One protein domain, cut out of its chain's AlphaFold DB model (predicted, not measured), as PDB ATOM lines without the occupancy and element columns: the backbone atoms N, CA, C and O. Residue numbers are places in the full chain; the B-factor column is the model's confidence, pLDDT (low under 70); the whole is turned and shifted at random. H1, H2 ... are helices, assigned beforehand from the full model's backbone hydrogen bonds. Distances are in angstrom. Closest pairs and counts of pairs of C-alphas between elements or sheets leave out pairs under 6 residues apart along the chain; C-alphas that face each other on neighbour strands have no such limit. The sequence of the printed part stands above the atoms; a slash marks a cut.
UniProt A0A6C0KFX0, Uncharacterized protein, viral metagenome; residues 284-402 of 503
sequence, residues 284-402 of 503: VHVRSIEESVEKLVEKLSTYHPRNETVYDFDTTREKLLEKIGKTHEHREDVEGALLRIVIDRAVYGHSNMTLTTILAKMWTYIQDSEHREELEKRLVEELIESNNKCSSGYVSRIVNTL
ATOM      1  N   VAL A 284      64.163 -53.365 -24.209       45.91
ATOM      2  CA  VAL A 284      63.736 -52.017 -24.635       45.91
ATOM      3  C   VAL A 284      64.881 -51.188 -25.239       45.91
ATOM      4  O   VAL A 284      64.608 -50.288 -26.020       45.91
ATOM      5  N   HIS A 285      66.145 -51.544 -24.976       49.50
ATOM      6  CA  HIS A 285      67.328 -50.851 -25.513       49.50
ATOM      7  C   HIS A 285      67.912 -51.488 -26.785       49.50
ATOM      8  O   HIS A 285      69.031 -51.181 -27.208       49.50
ATOM      9  N   VAL A 286      67.173 -52.400 -27.422       60.91
ATOM     10  CA  VAL A 286      67.501 -52.823 -28.784       60.91
ATOM     11  C   VAL A 286      67.150 -51.660 -29.708       60.91
ATOM     12  O   VAL A 286      65.995 -51.252 -29.782       60.91
ATOM     13  N   ARG A 287      68.141 -51.138 -30.435       63.16
ATOM     14  CA  ARG A 287      67.998 -49.944 -31.285       63.16
ATOM     15  C   ARG A 287      66.777 -49.986 -32.215       63.16
ATOM     16  O   ARG A 287      66.133 -48.967 -32.420       63.16
ATOM     17  N   SER A 288      66.434 -51.149 -32.767       63.62
ATOM     18  CA  SER A 288      65.253 -51.293 -33.626       63.62
ATOM     19  C   SER A 288      63.926 -51.161 -32.876       63.62
ATOM     20  O   SER A 288      62.962 -50.648 -33.441       63.62
ATOM     21  N   ILE A 289      63.876 -51.572 -31.607       67.62
ATOM     22  CA  ILE A 289      62.721 -51.371 -30.727       67.62
ATOM     23  C   ILE A 289      62.610 -49.891 -30.365       67.62
ATOM     24  O   ILE A 289      61.521 -49.341 -30.495       67.62
ATOM     25  N   GLU A 290      63.711 -49.220 -30.013       71.00
ATOM     26  CA  GLU A 290      63.719 -47.768 -29.766       71.00
ATOM     27  C   GLU A 290      63.225 -46.983 -30.996       71.00
ATOM     28  O   GLU A 290      62.315 -46.160 -30.885       71.00
ATOM     29  N   GLU A 291      63.737 -47.305 -32.191       75.12
ATOM     30  CA  GLU A 291      63.296 -46.702 -33.458       75.12
ATOM     31  C   GLU A 291      61.815 -47.002 -33.763       75.12
ATOM     32  O   GLU A 291      61.107 -46.167 -34.331       75.12
ATOM     33  N   SER A 292      61.319 -48.189 -33.400       78.25
ATOM     34  CA  SER A 292      59.900 -48.530 -33.541       78.25
ATOM     35  C   SER A 292      59.033 -47.730 -32.569       78.25
ATOM     36  O   SER A 292      57.983 -47.227 -32.967       78.25
ATOM     37  N   VAL A 293      59.458 -47.597 -31.313       82.56
ATOM     38  CA  VAL A 293      58.754 -46.823 -30.286       82.56
ATOM     39  C   VAL A 293      58.683 -45.352 -30.693       82.56
ATOM     40  O   VAL A 293      57.604 -44.764 -30.638       82.56
ATOM     41  N   GLU A 294      59.778 -44.774 -31.188       84.50
ATOM     42  CA  GLU A 294      59.807 -43.386 -31.662       84.50
ATOM     43  C   GLU A 294      58.806 -43.148 -32.804       84.50
ATOM     44  O   GLU A 294      58.000 -42.216 -32.737       84.50
ATOM     45  N   LYS A 295      58.749 -44.045 -33.796       84.12
ATOM     46  CA  LYS A 295      57.757 -43.972 -34.887       84.12
ATOM     47  C   LYS A 295      56.316 -44.036 -34.381       84.12
ATOM     48  O   LYS A 295      55.448 -43.339 -34.906       84.12
ATOM     49  N   LEU A 296      56.032 -44.874 -33.384       86.44
ATOM     50  CA  LEU A 296      54.691 -44.973 -32.798       86.44
ATOM     51  C   LEU A 296      54.314 -43.701 -32.043       86.44
ATOM     52  O   LEU A 296      53.201 -43.198 -32.198       86.44
ATOM     53  N   VAL A 297      55.253 -43.144 -31.280       88.69
ATOM     54  CA  VAL A 297      55.100 -41.855 -30.597       88.69
ATOM     55  C   VAL A 297      54.806 -40.747 -31.617       88.69
ATOM     56  O   VAL A 297      53.875 -39.967 -31.423       88.69
ATOM     57  N   GLU A 298      55.502 -40.704 -32.752       88.44
ATOM     58  CA  GLU A 298      55.215 -39.744 -33.828       88.44
ATOM     59  C   GLU A 298      53.815 -39.911 -34.430       88.44
ATOM     60  O   GLU A 298      53.078 -38.927 -34.583       88.44
ATOM     61  N   LYS A 299      53.400 -41.146 -34.724       88.06
ATOM     62  CA  LYS A 299      52.045 -41.424 -35.222       88.06
ATOM     63  C   LYS A 299      50.976 -41.008 -34.213       88.06
ATOM     64  O   LYS A 299      50.024 -40.324 -34.582       88.06
ATOM     65  N   LEU A 300      51.157 -41.330 -32.933       90.25
ATOM     66  CA  LEU A 300      50.255 -40.902 -31.859       90.25
ATOM     67  C   LEU A 300      50.191 -39.377 -31.727       90.25
ATOM     68  O   LEU A 300      49.113 -38.821 -31.507       90.25
ATOM     69  N   SER A 301      51.318 -38.682 -31.900       90.00
ATOM     70  CA  SER A 301      51.358 -37.217 -31.816       90.00
ATOM     71  C   SER A 301      50.467 -36.553 -32.874       90.00
ATOM     72  O   SER A 301      49.753 -35.591 -32.576       90.00
ATOM     73  N   THR A 302      50.444 -37.122 -34.083       90.00
ATOM     74  CA  THR A 302      49.690 -36.621 -35.243       90.00
ATOM     75  C   THR A 302      48.285 -37.213 -35.360       90.00
ATOM     76  O   THR A 302      47.517 -36.809 -36.235       90.00
ATOM     77  N   TYR A 303      47.915 -38.132 -34.467       89.56
ATOM     78  CA  TYR A 303      46.603 -38.759 -34.463       89.56
ATOM     79  C   TYR A 303      45.488 -37.774 -34.078       89.56
ATOM     80  O   TYR A 303      45.606 -37.014 -33.105       89.56
ATOM     81  N   HIS A 304      44.393 -37.839 -34.841       88.62
ATOM     82  CA  HIS A 304      43.164 -37.076 -34.647       88.62
ATOM     83  C   HIS A 304      41.967 -38.048 -34.608       88.62
ATOM     84  O   HIS A 304      41.807 -38.829 -35.550       88.62
ATOM     85  N   PRO A 305      41.137 -38.022 -33.549       89.94
ATOM     86  CA  PRO A 305      40.035 -38.968 -33.369       89.94
ATOM     87  C   PRO A 305      38.871 -38.691 -34.331       89.94
ATOM     88  O   PRO A 305      38.563 -37.531 -34.616       89.94
ATOM     89  N   ARG A 306      38.173 -39.740 -34.792       87.94
ATOM     90  CA  ARG A 306      37.043 -39.610 -35.738       87.94
ATOM     91  C   ARG A 306      35.855 -38.848 -35.155       87.94
ATOM     92  O   ARG A 306      35.119 -38.201 -35.893       87.94
ATOM     93  N   ASN A 307      35.665 -38.933 -33.842       86.31
ATOM     94  CA  ASN A 307      34.594 -38.260 -33.106       86.31
ATOM     95  C   ASN A 307      35.000 -36.890 -32.520       86.31
ATOM     96  O   ASN A 307      34.268 -36.360 -31.684       86.31
ATOM     97  N   GLU A 308      36.173 -36.359 -32.894       87.06
ATOM     98  CA  GLU A 308      36.758 -35.094 -32.404       87.06
ATOM     99  C   GLU A 308      36.953 -35.001 -30.874       87.06
ATOM    100  O   GLU A 308      37.346 -33.958 -30.351       87.06
ATOM    101  N   THR A 309      36.728 -36.087 -30.130       90.88
ATOM    102  CA  THR A 309      36.844 -36.096 -28.670       90.88
ATOM    103  C   THR A 309      38.280 -36.388 -28.267       90.88
ATOM    104  O   THR A 309      38.783 -37.484 -28.498       90.88
ATOM    105  N   VAL A 310      38.930 -35.423 -27.619       93.12
ATOM    106  CA  VAL A 310      40.298 -35.550 -27.102       93.12
ATOM    107  C   VAL A 310      40.267 -35.581 -25.581       93.12
ATOM    108  O   VAL A 310      39.493 -34.857 -24.955       93.12
ATOM    109  N   TYR A 311      41.121 -36.410 -24.990       94.75
ATOM    110  CA  TYR A 311      41.268 -36.516 -23.545       94.75
ATOM    111  C   TYR A 311      42.583 -35.894 -23.096       94.75
ATOM    112  O   TYR A 311      43.607 -36.040 -23.762       94.75
ATOM    113  N   ASP A 312      42.549 -35.214 -21.955       95.00
ATOM    114  CA  ASP A 312      43.747 -34.810 -21.230       95.00
ATOM    115  C   ASP A 312      44.173 -35.894 -20.229       95.00
ATOM    116  O   ASP A 312      43.522 -36.936 -20.073       95.00
ATOM    117  N   PHE A 313      45.309 -35.668 -19.572       94.88
ATOM    118  CA  PHE A 313      45.853 -36.620 -18.614       94.88
ATOM    119  C   PHE A 313      44.936 -36.815 -17.399       94.88
ATOM    120  O   PHE A 313      44.725 -37.954 -16.990       94.88
ATOM    121  N   ASP A 314      44.377 -35.740 -16.836       93.25
ATOM    122  CA  ASP A 314      43.562 -35.824 -15.618       93.25
ATOM    123  C   ASP A 314      42.276 -36.621 -15.869       93.25
ATOM    124  O   ASP A 314      41.980 -37.563 -15.130       93.25
ATOM    125  N   THR A 315      41.589 -36.353 -16.983       94.44
ATOM    126  CA  THR A 315      40.407 -37.119 -17.404       94.44
ATOM    127  C   THR A 315      40.764 -38.578 -17.690       94.44
ATOM    128  O   THR A 315      40.026 -39.491 -17.314       94.44
ATOM    129  N   THR A 316      41.901 -38.824 -18.349       95.81
ATOM    130  CA  THR A 316      42.392 -40.184 -18.632       95.81
ATOM    131  C   THR A 316      42.653 -40.955 -17.339       95.81
ATOM    132  O   THR A 316      42.196 -42.088 -17.181       95.81
ATOM    133  N   ARG A 317      43.335 -40.324 -16.379       95.31
ATOM    134  CA  ARG A 317      43.633 -40.879 -15.058       95.31
ATOM    135  C   ARG A 317      42.361 -41.225 -14.293       95.31
ATOM    136  O   ARG A 317      42.270 -42.323 -13.749       95.31
ATOM    137  N   GLU A 318      41.387 -40.321 -14.245       94.06
ATOM    138  CA  GLU A 318      40.111 -40.570 -13.563       94.06
ATOM    139  C   GLU A 318      39.381 -41.776 -14.159       94.06
ATOM    140  O   GLU A 318      38.995 -42.683 -13.419       94.06
ATOM    141  N   LYS A 319      39.282 -41.844 -15.493       94.44
ATOM    142  CA  LYS A 319      38.630 -42.957 -16.197       94.44
ATOM    143  C   LYS A 319      39.340 -44.297 -15.991       94.44
ATOM    144  O   LYS A 319      38.675 -45.309 -15.770       94.44
ATOM    145  N   LEU A 320      40.674 -44.322 -16.020       94.12
ATOM    146  CA  LEU A 320      41.457 -45.532 -15.734       94.12
ATOM    147  C   LEU A 320      41.217 -46.031 -14.302       94.12
ATOM    148  O   LEU A 320      40.971 -47.217 -14.082       94.12
ATOM    149  N   LEU A 321      41.234 -45.120 -13.325       92.25
ATOM    150  CA  LEU A 321      41.017 -45.456 -11.916       92.25
ATOM    151  C   LEU A 321      39.575 -45.871 -11.611       92.25
ATOM    152  O   LEU A 321      39.358 -46.669 -10.692       92.25
ATOM    153  N   GLU A 322      38.597 -45.337 -12.341       91.81
ATOM    154  CA  GLU A 322      37.210 -45.799 -12.298       91.81
ATOM    155  C   GLU A 322      37.103 -47.227 -12.839       91.81
ATOM    156  O   GLU A 322      36.527 -48.088 -12.171       91.81
ATOM    157  N   LYS A 323      37.723 -47.498 -13.994       87.75
ATOM    158  CA  LYS A 323      37.673 -48.802 -14.667       87.75
ATOM    159  C   LYS A 323      38.283 -49.933 -13.838       87.75
ATOM    160  O   LYS A 323      37.714 -51.019 -13.785       87.75
ATOM    161  N   ILE A 324      39.402 -49.677 -13.167       88.94
ATOM    162  CA  ILE A 324      40.036 -50.652 -12.268       88.94
ATOM    163  C   ILE A 324      39.152 -50.918 -11.042       88.94
ATOM    164  O   ILE A 324      39.095 -52.034 -10.537       88.94
ATOM    165  N   GLY A 325      38.415 -49.909 -10.574       86.75
ATOM    166  CA  GLY A 325      37.610 -50.001  -9.361       86.75
ATOM    167  C   GLY A 325      38.444 -49.870  -8.082       86.75
ATOM    168  O   GLY A 325      39.674 -49.939  -8.078       86.75
ATOM    169  N   LYS A 326      37.777 -49.604  -6.953       81.50
ATOM    170  CA  LYS A 326      38.447 -49.259  -5.682       81.50
ATOM    171  C   LYS A 326      39.091 -50.445  -4.961       81.50
ATOM    172  O   LYS A 326      39.987 -50.233  -4.159       81.50
ATOM    173  N   THR A 327      38.615 -51.661  -5.210       78.19
ATOM    174  CA  THR A 327      38.998 -52.876  -4.467       78.19
ATOM    175  C   THR A 327      39.878 -53.823  -5.278       78.19
ATOM    176  O   THR A 327      40.046 -54.975  -4.891       78.19
ATOM    177  N   HIS A 328      40.369 -53.382  -6.434       85.62
ATOM    178  CA  HIS A 328      41.209 -54.204  -7.293       85.62
ATOM    179  C   HIS A 328      42.599 -54.369  -6.684       85.62
ATOM    180  O   HIS A 328      43.179 -53.393  -6.210       85.62
ATOM    181  N   GLU A 329      43.142 -55.583  -6.739       88.00
ATOM    182  CA  GLU A 329      44.432 -55.915  -6.123       88.00
ATOM    183  C   GLU A 329      45.592 -55.081  -6.694       88.00
ATOM    184  O   GLU A 329      46.430 -54.599  -5.944       88.00
ATOM    185  N   HIS A 330      45.564 -54.800  -7.998       87.06
ATOM    186  CA  HIS A 330      46.577 -53.992  -8.692       87.06
ATOM    187  C   HIS A 330      46.296 -52.482  -8.737       87.06
ATOM    188  O   HIS A 330      46.884 -51.756  -9.542       87.06
ATOM    189  N   ARG A 331      45.366 -51.970  -7.922       88.38
ATOM    190  CA  ARG A 331      45.054 -50.534  -7.936       88.38
ATOM    191  C   ARG A 331      46.262 -49.684  -7.535       88.38
ATOM    192  O   ARG A 331      46.508 -48.660  -8.167       88.38
ATOM    193  N   GLU A 332      47.002 -50.112  -6.515       88.12
ATOM    194  CA  GLU A 332      48.188 -49.401  -6.024       88.12
ATOM    195  C   GLU A 332      49.308 -49.369  -7.072       88.12
ATOM    196  O   GLU A 332      49.944 -48.331  -7.243       88.12
ATOM    197  N   ASP A 333      49.488 -50.452  -7.838       89.19
ATOM    198  CA  ASP A 333      50.463 -50.511  -8.933       89.19
ATOM    199  C   ASP A 333      50.154 -49.471 -10.014       89.19
ATOM    200  O   ASP A 333      51.032 -48.718 -10.439       89.19
ATOM    201  N   VAL A 334      48.885 -49.373 -10.420       91.56
ATOM    202  CA  VAL A 334      48.467 -48.391 -11.428       91.56
ATOM    203  C   VAL A 334      48.523 -46.968 -10.881       91.56
ATOM    204  O   VAL A 334      48.952 -46.059 -11.590       91.56
ATOM    205  N   GLU A 335      48.131 -46.739  -9.627       91.25
ATOM    206  CA  GLU A 335      48.278 -45.423  -8.995       91.25
ATOM    207  C   GLU A 335      49.755 -45.006  -8.905       91.25
ATOM    208  O   GLU A 335      50.072 -43.850  -9.197       91.25
ATOM    209  N   GLY A 336      50.658 -45.942  -8.598       89.12
ATOM    210  CA  GLY A 336      52.107 -45.743  -8.626       89.12
ATOM    211  C   GLY A 336      52.629 -45.398 -10.022       89.12
ATOM    212  O   GLY A 336      53.348 -44.407 -10.183       89.12
ATOM    213  N   ALA A 337      52.196 -46.135 -11.047       91.75
ATOM    214  CA  ALA A 337      52.557 -45.872 -12.437       91.75
ATOM    215  C   ALA A 337      52.070 -44.494 -12.913       91.75
ATOM    216  O   ALA A 337      52.832 -43.706 -13.477       91.75
ATOM    217  N   LEU A 338      50.816 -44.146 -12.623       93.44
ATOM    218  CA  LEU A 338      50.249 -42.836 -12.951       93.44
ATOM    219  C   LEU A 338      50.958 -41.710 -12.196       93.44
ATOM    220  O   LEU A 338      51.168 -40.634 -12.755       93.44
ATOM    221  N   LEU A 339      51.363 -41.944 -10.945       89.69
ATOM    222  CA  LEU A 339      52.152 -40.983 -10.184       89.69
ATOM    223  C   LEU A 339      53.523 -40.757 -10.826       89.69
ATOM    224  O   LEU A 339      53.917 -39.599 -10.983       89.69
ATOM    225  N   ARG A 340      54.212 -41.828 -11.248       88.94
ATOM    226  CA  ARG A 340      55.486 -41.749 -11.980       88.94
ATOM    227  C   ARG A 340      55.337 -40.954 -13.277       88.94
ATOM    228  O   ARG A 340      56.150 -40.071 -13.529       88.94
ATOM    229  N   ILE A 341      54.275 -41.207 -14.043       92.31
ATOM    230  CA  ILE A 341      53.968 -40.500 -15.296       92.31
ATOM    231  C   ILE A 341      53.792 -38.991 -15.072       92.31
ATOM    232  O   ILE A 341      54.246 -38.199 -15.892       92.31
ATOM    233  N   VAL A 342      53.157 -38.573 -13.971       90.62
ATOM    234  CA  VAL A 342      52.931 -37.147 -13.660       90.62
ATOM    235  C   VAL A 342      54.212 -36.414 -13.284       90.62
ATOM    236  O   VAL A 342      54.383 -35.248 -13.645       90.62
ATOM    237  N   ILE A 343      55.068 -37.058 -12.489       87.62
ATOM    238  CA  ILE A 343      56.293 -36.425 -11.981       87.62
ATOM    239  C   ILE A 343      57.396 -36.381 -13.035       87.62
ATOM    240  O   ILE A 343      58.258 -35.506 -12.953       87.62
ATOM    241  N   ASP A 344      57.371 -37.309 -13.992       86.38
ATOM    242  CA  ASP A 344      58.353 -37.392 -15.059       86.38
ATOM    243  C   ASP A 344      58.185 -36.242 -16.060       86.38
ATOM    244  O   ASP A 344      57.080 -35.950 -16.532       86.38
ATOM    245  N   ARG A 345      59.293 -35.561 -16.361       82.81
ATOM    246  CA  ARG A 345      59.334 -34.430 -17.295       82.81
ATOM    247  C   ARG A 345      60.114 -34.717 -18.572       82.81
ATOM    248  O   ARG A 345      60.106 -33.855 -19.449       82.81
ATOM    249  N   ALA A 346      60.660 -35.926 -18.705       83.38
ATOM    250  CA  ALA A 346      61.299 -36.404 -19.912       83.38
ATOM    251  C   ALA A 346      60.392 -36.190 -21.123       83.38
ATOM    252  O   ALA A 346      59.173 -36.406 -21.080       83.38
ATOM    253  N   VAL A 347      61.015 -35.776 -22.220       84.81
ATOM    254  CA  VAL A 347      60.363 -35.615 -23.519       84.81
ATOM    255  C   VAL A 347      60.869 -36.670 -24.493       84.81
ATOM    256  O   VAL A 347      62.061 -36.978 -24.521       84.81
ATOM    257  N   TYR A 348      59.951 -37.194 -25.302       83.69
ATOM    258  CA  TYR A 348      60.178 -38.332 -26.187       83.69
ATOM    259  C   TYR A 348      59.793 -38.038 -27.632       83.69
ATOM    260  O   TYR A 348      58.796 -37.360 -27.907       83.69
ATOM    261  N   GLY A 349      60.584 -38.619 -28.538       75.31
ATOM    262  CA  GLY A 349      60.463 -38.487 -29.986       75.31
ATOM    263  C   GLY A 349      60.681 -37.063 -30.498       75.31
ATOM    264  O   GLY A 349      60.812 -36.100 -29.739       75.31
ATOM    265  N   HIS A 350      60.655 -36.896 -31.820       78.25
ATOM    266  CA  HIS A 350      60.773 -35.578 -32.458       78.25
ATOM    267  C   HIS A 350      59.619 -34.617 -32.121       78.25
ATOM    268  O   HIS A 350      59.747 -33.402 -32.275       78.25
ATOM    269  N   SER A 351      58.497 -35.150 -31.631       74.69
ATOM    270  CA  SER A 351      57.329 -34.379 -31.197       74.69
ATOM    271  C   SER A 351      57.436 -33.827 -29.766       74.69
ATOM    272  O   SER A 351      56.549 -33.080 -29.354       74.69
ATOM    273  N   ASN A 352      58.516 -34.127 -29.028       82.69
ATOM    274  CA  ASN A 352      58.764 -33.665 -27.656       82.69
ATOM    275  C   ASN A 352      57.595 -33.941 -26.690       82.69
ATOM    276  O   ASN A 352      57.213 -33.080 -25.892       82.69
ATOM    277  N   MET A 353      57.001 -35.134 -26.763       88.56
ATOM    278  CA  MET A 353      55.877 -35.493 -25.897       88.56
ATOM    279  C   MET A 353      56.357 -36.031 -24.550       88.56
ATOM    280  O   MET A 353      57.261 -36.854 -24.489       88.56
ATOM    281  N   THR A 354      55.707 -35.609 -23.469       91.75
ATOM    282  CA  THR A 354      55.894 -36.185 -22.129       91.75
ATOM    283  C   THR A 354      55.078 -37.465 -21.953       91.75
ATOM    284  O   THR A 354      54.092 -37.669 -22.667       91.75
ATOM    285  N   LEU A 355      55.389 -38.279 -20.936       93.44
ATOM    286  CA  LEU A 355      54.574 -39.454 -20.582       93.44
ATOM    287  C   LEU A 355      53.093 -39.105 -20.359       93.44
ATOM    288  O   LEU A 355      52.214 -39.841 -20.807       93.44
ATOM    289  N   THR A 356      52.797 -37.959 -19.736       94.88
ATOM    290  CA  THR A 356      51.411 -37.493 -19.549       94.88
ATOM    291  C   THR A 356      50.693 -37.290 -20.883       94.88
ATOM    292  O   THR A 356      49.529 -37.656 -21.026       94.88
ATOM    293  N   THR A 357      51.392 -36.717 -21.866       94.12
ATOM    294  CA  THR A 357      50.854 -36.444 -23.204       94.12
ATOM    295  C   THR A 357      50.689 -37.738 -23.994       94.12
ATOM    296  O   THR A 357      49.649 -37.943 -24.617       94.12
ATOM    297  N   ILE A 358      51.679 -38.632 -23.923       95.25
ATOM    298  CA  ILE A 358      51.646 -39.947 -24.573       95.25
ATOM    299  C   ILE A 358      50.465 -40.764 -24.049       95.25
ATOM    300  O   ILE A 358      49.688 -41.272 -24.853       95.25
ATOM    301  N   LEU A 359      50.268 -40.833 -22.728       96.81
ATOM    302  CA  LEU A 359      49.148 -41.569 -22.139       96.81
ATOM    303  C   LEU A 359      47.790 -40.978 -22.551       96.81
ATOM    304  O   LEU A 359      46.883 -41.723 -22.912       96.81
ATOM    305  N   ALA A 360      47.649 -39.651 -22.544       96.25
ATOM    306  CA  ALA A 360      46.411 -38.982 -22.945       96.25
ATOM    307  C   ALA A 360      46.075 -39.210 -24.435       96.25
ATOM    308  O   ALA A 360      44.925 -39.481 -24.799       96.25
ATOM    309  N   LYS A 361      47.089 -39.165 -25.310       95.00
ATOM    310  CA  LYS A 361      46.957 -39.494 -26.737       95.00
ATOM    311  C   LYS A 361      46.630 -40.968 -26.958       95.00
ATOM    312  O   LYS A 361      45.744 -41.262 -27.756       95.00
ATOM    313  N   MET A 362      47.284 -41.866 -26.224       95.56
ATOM    314  CA  MET A 362      46.993 -43.299 -26.246       95.56
ATOM    315  C   MET A 362      45.537 -43.559 -25.865       95.56
ATOM    316  O   MET A 362      44.803 -44.197 -26.611       95.56
ATOM    317  N   TRP A 363      45.080 -42.992 -24.750       96.62
ATOM    318  CA  TRP A 363      43.693 -43.124 -24.321       96.62
ATOM    319  C   TRP A 363      42.716 -42.576 -25.362       96.62
ATOM    320  O   TRP A 363      41.732 -43.233 -25.687       96.62
ATOM    321  N   THR A 364      43.020 -41.416 -25.947       95.31
ATOM    322  CA  THR A 364      42.223 -40.836 -27.039       95.31
ATOM    323  C   THR A 364      42.103 -41.787 -28.231       95.31
ATOM    324  O   THR A 364      40.996 -41.996 -28.723       95.31
ATOM    325  N   TYR A 365      43.206 -42.406 -28.656       94.44
ATOM    326  CA  TYR A 365      43.202 -43.414 -29.717       94.44
ATOM    327  C   TYR A 365      42.347 -44.633 -29.336       94.44
ATOM    328  O   TYR A 365      41.491 -45.061 -30.109       94.44
ATOM    329  N   ILE A 366      42.517 -45.161 -28.121       94.56
ATOM    330  CA  ILE A 366      41.767 -46.324 -27.624       94.56
ATOM    331  C   ILE A 366      40.260 -46.054 -27.624       94.56
ATOM    332  O   ILE A 366      39.484 -46.910 -28.047       94.56
ATOM    333  N   GLN A 367      39.833 -44.863 -27.193       94.69
ATOM    334  CA  GLN A 367      38.416 -44.493 -27.164       94.69
ATOM    335  C   GLN A 367      37.773 -44.426 -28.552       94.69
ATOM    336  O   GLN A 367      36.561 -44.614 -28.661       94.69
ATOM    337  N   ASP A 368      38.560 -44.158 -29.592       92.50
ATOM    338  CA  ASP A 368      38.103 -44.131 -30.979       92.50
ATOM    339  C   ASP A 368      38.265 -45.491 -31.683       92.50
ATOM    340  O   ASP A 368      37.837 -45.631 -32.823       92.50
ATOM    341  N   SER A 369      38.860 -46.502 -31.042       90.50
ATOM    342  CA  SER A 369      39.111 -47.819 -31.641       90.50
ATOM    343  C   SER A 369      37.886 -48.741 -31.598       90.50
ATOM    344  O   SER A 369      37.093 -48.722 -30.656       90.50
ATOM    345  N   GLU A 370      37.755 -49.620 -32.597       90.69
ATOM    346  CA  GLU A 370      36.757 -50.702 -32.583       90.69
ATOM    347  C   GLU A 370      37.076 -51.793 -31.545       90.69
ATOM    348  O   GLU A 370      36.177 -52.490 -31.080       90.69
ATOM    349  N   HIS A 371      38.338 -51.881 -31.116       92.06
ATOM    350  CA  HIS A 371      38.827 -52.814 -30.096       92.06
ATOM    351  C   HIS A 371      38.947 -52.179 -28.704       92.06
ATOM    352  O   HIS A 371      39.696 -52.669 -27.859       92.06
ATOM    353  N   ARG A 372      38.216 -51.082 -28.450       92.88
ATOM    354  CA  ARG A 372      38.329 -50.256 -27.237       92.88
ATOM    355  C   ARG A 372      38.423 -51.061 -25.940       92.88
ATOM    356  O   ARG A 372      39.329 -50.824 -25.157       92.88
ATOM    357  N   GLU A 373      37.499 -51.991 -25.696       92.56
ATOM    358  CA  GLU A 373      37.428 -52.691 -24.404       92.56
ATOM    359  C   GLU A 373      38.675 -53.535 -24.108       92.56
ATOM    360  O   GLU A 373      39.156 -53.527 -22.973       92.56
ATOM    361  N   GLU A 374      39.218 -54.217 -25.121       92.69
ATOM    362  CA  GLU A 374      40.422 -55.040 -24.967       92.69
ATOM    363  C   GLU A 374      41.674 -54.167 -24.859       92.69
ATOM    364  O   GLU A 374      42.529 -54.417 -24.014       92.69
ATOM    365  N   LEU A 375      41.752 -53.086 -25.639       93.88
ATOM    366  CA  LEU A 375      42.852 -52.125 -25.555       93.88
ATOM    367  C   LEU A 375      42.902 -51.408 -24.199       93.88
ATOM    368  O   LEU A 375      43.982 -51.189 -23.659       93.88
ATOM    369  N   GLU A 376      41.752 -51.065 -23.613       95.25
ATOM    370  CA  GLU A 376      41.690 -50.503 -22.258       95.25
ATOM    371  C   GLU A 376      42.224 -51.492 -21.219       95.25
ATOM    372  O   GLU A 376      42.972 -51.099 -20.324       95.25
ATOM    373  N   LYS A 377      41.860 -52.774 -21.337       91.94
ATOM    374  CA  LYS A 377      42.370 -53.831 -20.459       91.94
ATOM    375  C   LYS A 377      43.880 -54.000 -20.635       91.94
ATOM    376  O   LYS A 377      44.605 -54.020 -19.644       91.94
ATOM    377  N   ARG A 378      44.354 -54.038 -21.882       91.62
ATOM    378  CA  ARG A 378      45.779 -54.152 -22.196       91.62
ATOM    379  C   ARG A 378      46.576 -52.967 -21.659       91.62
ATOM    380  O   ARG A 378      47.632 -53.174 -21.077       91.62
ATOM    381  N   LEU A 379      46.056 -51.745 -21.771       94.94
ATOM    382  CA  LEU A 379      46.711 -50.562 -21.209       94.94
ATOM    383  C   LEU A 379      46.869 -50.675 -19.689       94.94
ATOM    384  O   LEU A 379      47.908 -50.307 -19.152       94.94
ATOM    385  N   VAL A 380      45.851 -51.186 -18.991       93.31
ATOM    386  CA  VAL A 380      45.932 -51.421 -17.543       93.31
ATOM    387  C   VAL A 380      47.016 -52.450 -17.219       93.31
ATOM    388  O   VAL A 380      47.819 -52.196 -16.327       93.31
ATOM    389  N   GLU A 381      47.088 -53.561 -17.955       90.88
ATOM    390  CA  GLU A 381      48.155 -54.564 -17.797       90.88
ATOM    391  C   GLU A 381      49.545 -53.939 -17.996       90.88
ATOM    392  O   GLU A 381      50.424 -54.110 -17.154       90.88
ATOM    393  N   GLU A 382      49.729 -53.142 -19.052       92.62
ATOM    394  CA  GLU A 382      51.002 -52.466 -19.318       92.62
ATOM    395  C   GLU A 382      51.354 -51.440 -18.230       92.62
ATOM    396  O   GLU A 382      52.526 -51.305 -17.884       92.62
ATOM    397  N   LEU A 383      50.374 -50.743 -17.641       93.00
ATOM    398  CA  LEU A 383      50.605 -49.829 -16.513       93.00
ATOM    399  C   LEU A 383      51.017 -50.574 -15.237       93.00
ATOM    400  O   LEU A 383      51.909 -50.103 -14.533       93.00
ATOM    401  N   ILE A 384      50.418 -51.736 -14.959       89.06
ATOM    402  CA  ILE A 384      50.814 -52.599 -13.833       89.06
ATOM    403  C   ILE A 384      52.257 -53.075 -14.033       89.06
ATOM    404  O   ILE A 384      53.090 -52.936 -13.140       89.06
ATOM    405  N   GLU A 385      52.585 -53.569 -15.230       85.88
ATOM    406  CA  GLU A 385      53.930 -54.049 -15.566       85.88
ATOM    407  C   GLU A 385      54.981 -52.929 -15.679       85.88
ATOM    408  O   GLU A 385      56.185 -53.198 -15.620       85.88
ATOM    409  N   SER A 386      54.540 -51.679 -15.840       85.12
ATOM    410  CA  SER A 386      55.406 -50.496 -15.841       85.12
ATOM    411  C   SER A 386      55.804 -50.058 -14.435       85.12
ATOM    412  O   SER A 386      56.729 -49.255 -14.290       85.12
ATOM    413  N   ASN A 387      55.149 -50.559 -13.381       77.94
ATOM    414  CA  ASN A 387      55.513 -50.187 -12.022       77.94
ATOM    415  C   ASN A 387      56.991 -50.545 -11.765       77.94
ATOM    416  O   ASN A 387      57.435 -51.663 -12.023       77.94
ATOM    417  N   ASN A 388      57.762 -49.572 -11.277       70.62
ATOM    418  CA  ASN A 388      59.222 -49.633 -11.114       70.62
ATOM    419  C   ASN A 388      60.081 -49.690 -12.395       70.62
ATOM    420  O   ASN A 388      61.278 -49.916 -12.271       70.62
ATOM    421  N   LYS A 389      59.537 -49.448 -13.596       82.19
ATOM    422  CA  LYS A 389      60.331 -49.355 -14.837       82.19
ATOM    423  C   LYS A 389      60.982 -47.992 -15.055       82.19
ATOM    424  O   LYS A 389      60.526 -46.980 -14.520       82.19
ATOM    425  N   CYS A 390      62.045 -47.983 -15.862       80.06
ATOM    426  CA  CYS A 390      62.646 -46.754 -16.370       80.06
ATOM    427  C   CYS A 390      61.663 -45.986 -17.264       80.06
ATOM    428  O   CYS A 390      60.697 -46.541 -17.793       80.06
ATOM    429  N   SER A 391      61.904 -44.696 -17.450       81.94
ATOM    430  CA  SER A 391      60.978 -43.795 -18.124       81.94
ATOM    431  C   SER A 391      60.810 -44.110 -19.619       81.94
ATOM    432  O   SER A 391      59.694 -44.125 -20.140       81.94
ATOM    433  N   SER A 392      61.891 -44.500 -20.304       81.06
ATOM    434  CA  SER A 392      61.832 -45.075 -21.660       81.06
ATOM    435  C   SER A 392      61.041 -46.394 -21.699       81.06
ATOM    436  O   SER A 392      60.253 -46.633 -22.621       81.06
ATOM    437  N   GLY A 393      61.158 -47.211 -20.648       83.31
ATOM    438  CA  GLY A 393      60.343 -48.403 -20.417       83.31
ATOM    439  C   GLY A 393      58.845 -48.100 -20.355       83.31
ATOM    440  O   GLY A 393      58.070 -48.800 -21.004       83.31
ATOM    441  N   TYR A 394      58.433 -47.027 -19.669       89.44
ATOM    442  CA  TYR A 394      57.032 -46.575 -19.653       89.44
ATOM    443  C   TYR A 394      56.525 -46.239 -21.055       89.44
ATOM    444  O   TYR A 394      55.430 -46.664 -21.422       89.44
ATOM    445  N   VAL A 395      57.302 -45.503 -21.857       88.94
ATOM    446  CA  VAL A 395      56.902 -45.168 -23.235       88.94
ATOM    447  C   VAL A 395      56.668 -46.437 -24.042       88.94
ATOM    448  O   VAL A 395      55.603 -46.588 -24.641       88.94
ATOM    449  N   SER A 396      57.640 -47.354 -24.023       86.25
ATOM    450  CA  SER A 396      57.577 -48.621 -24.753       86.25
ATOM    451  C   SER A 396      56.348 -49.439 -24.351       86.25
ATOM    452  O   SER A 396      55.570 -49.852 -25.207       86.25
ATOM    453  N   ARG A 397      56.096 -49.578 -23.045       88.94
ATOM    454  CA  ARG A 397      54.933 -50.281 -22.486       88.94
ATOM    455  C   ARG A 397      53.607 -49.653 -22.904       88.94
ATOM    456  O   ARG A 397      52.715 -50.357 -23.369       88.94
ATOM    457  N   ILE A 398      53.489 -48.326 -22.808       92.25
ATOM    458  CA  ILE A 398      52.269 -47.617 -23.207       92.25
ATOM    459  C   ILE A 398      51.987 -47.857 -24.692       92.25
ATOM    460  O   ILE A 398      50.873 -48.258 -25.028       92.25
ATOM    461  N   VAL A 399      52.967 -47.662 -25.584       89.69
ATOM    462  CA  VAL A 399      52.743 -47.860 -27.029       89.69
ATOM    463  C   VAL A 399      52.548 -49.328 -27.406       89.69
ATOM    464  O   VAL A 399      51.800 -49.612 -28.339       89.69
ATOM    465  N   ASN A 400      53.115 -50.263 -26.637       86.88
ATOM    466  CA  ASN A 400      52.905 -51.699 -26.827       86.88
ATOM    467  C   ASN A 400      51.448 -52.138 -26.616       86.88
ATOM    468  O   ASN A 400      51.060 -53.198 -27.098       86.88
ATOM    469  N   THR A 401      50.618 -51.310 -25.973       89.81
ATOM    470  CA  THR A 401      49.163 -51.527 -25.879       89.81
ATOM    471  C   THR A 401      48.524 -51.792 -27.245       89.81
ATOM    472  O   THR A 401      47.563 -52.549 -27.339       89.81
ATOM    473  N   LEU A 402      49.054 -51.180 -28.307       86.06
ATOM    474  CA  LEU A 402      48.504 -51.260 -29.662       86.06
ATOM    475  C   LEU A 402      48.999 -52.480 -30.456       86.06
ATOM    476  O   LEU A 402      48.448 -52.799 -31.515       86.06
TER     477      LEU A 402
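Overview. This is residues 284 to 402 of the 503 residues of an uncharacterized protein of viral metagenome (UniProt A0A6C0KFX0). Three helices, H4, H5 and H6, make an up-and-down bundle, their centres set in a triangle, with H4 nearest the middle of the domain. The helical hairpin of H2 and H3 packs across one side of this bundle, on H4 and H5, and H1 crosses H4 and H6 on another side. The printed part has 119 residues with six named helices, H1 to H6 in chain order, and no named strand; the class is all helix. The whole is compact, with a radius of gyration of the C-alphas of 13.4 A, and rounded, spanning 39 by 35 by 23 A.

Along the chain. The longest helix, H1, holds residues 287 to 302 and measures 23.0 A from first to last C-alpha; C-alpha 287 stands at (67.998, -49.944, -31.285). H2, residues 313 to 324, measures 16.5 A, and H3, residues 331 to 343, 18.5 A. H4, residues 355 to 368, measures 20.0 A and begins with C-alpha 355 at (54.574, -39.454, -20.582). H5, residues 372 to 385, measures 19.8 A. H6, residues 391 to 400, measures 14.3 A and ends with C-alpha 400 at (52.905, -51.699, -26.827).

Arrangement. H1 touches H4 with residues 297 to 301 alone, at a steep tilt of 65 degrees; the closest C-alphas, of Leu 300 and Lys 361, are 6.3 A apart. With residues 290 to 297 alone it touches H6, closest at Val 293 and Ser 396, C-alphas 5.9 A apart. H4 is the hub and touches the five other helices. It forms a hairpin with H5, at a shallow tilt of 25 degrees, opposite ways. H5 and H6 form another, at 26 degrees, with the C-alphas of Glu 382 and Arg 397 closest at 5.5 A. H4 and H6 touch and run the same way at a shallow tilt of 7 degrees. H2 touches H4 with residues 313 to 316 alone; the closest C-alphas, of Phe 313 and Ala 360, are 5.0 A apart. H2 and H3 form a hairpin at a shallow tilt of 9 degrees. H3 touches H5 about perpendicular, at 81 degrees, closest at the C-alphas of Asp 333 and Ile 384, 5.3 A. H1 is apart from H2, H3 and H5. In the six helices every O i to N i+4 pair is within hydrogen-bond range.

Size, cuts and confidence. The two C-alphas farthest apart, those of Arg 287 and Thr 327, are 39.6 A from each other. The printed part has no cut. The link from H3 to H4 is long, 11 residues, and within it residues 347 to 348 pair with 353 to 354, antiparallel. The mean pLDDT of the printed part is 87.3; residues 284 to 289, of which 287 to 289 belong to H1, are under 70.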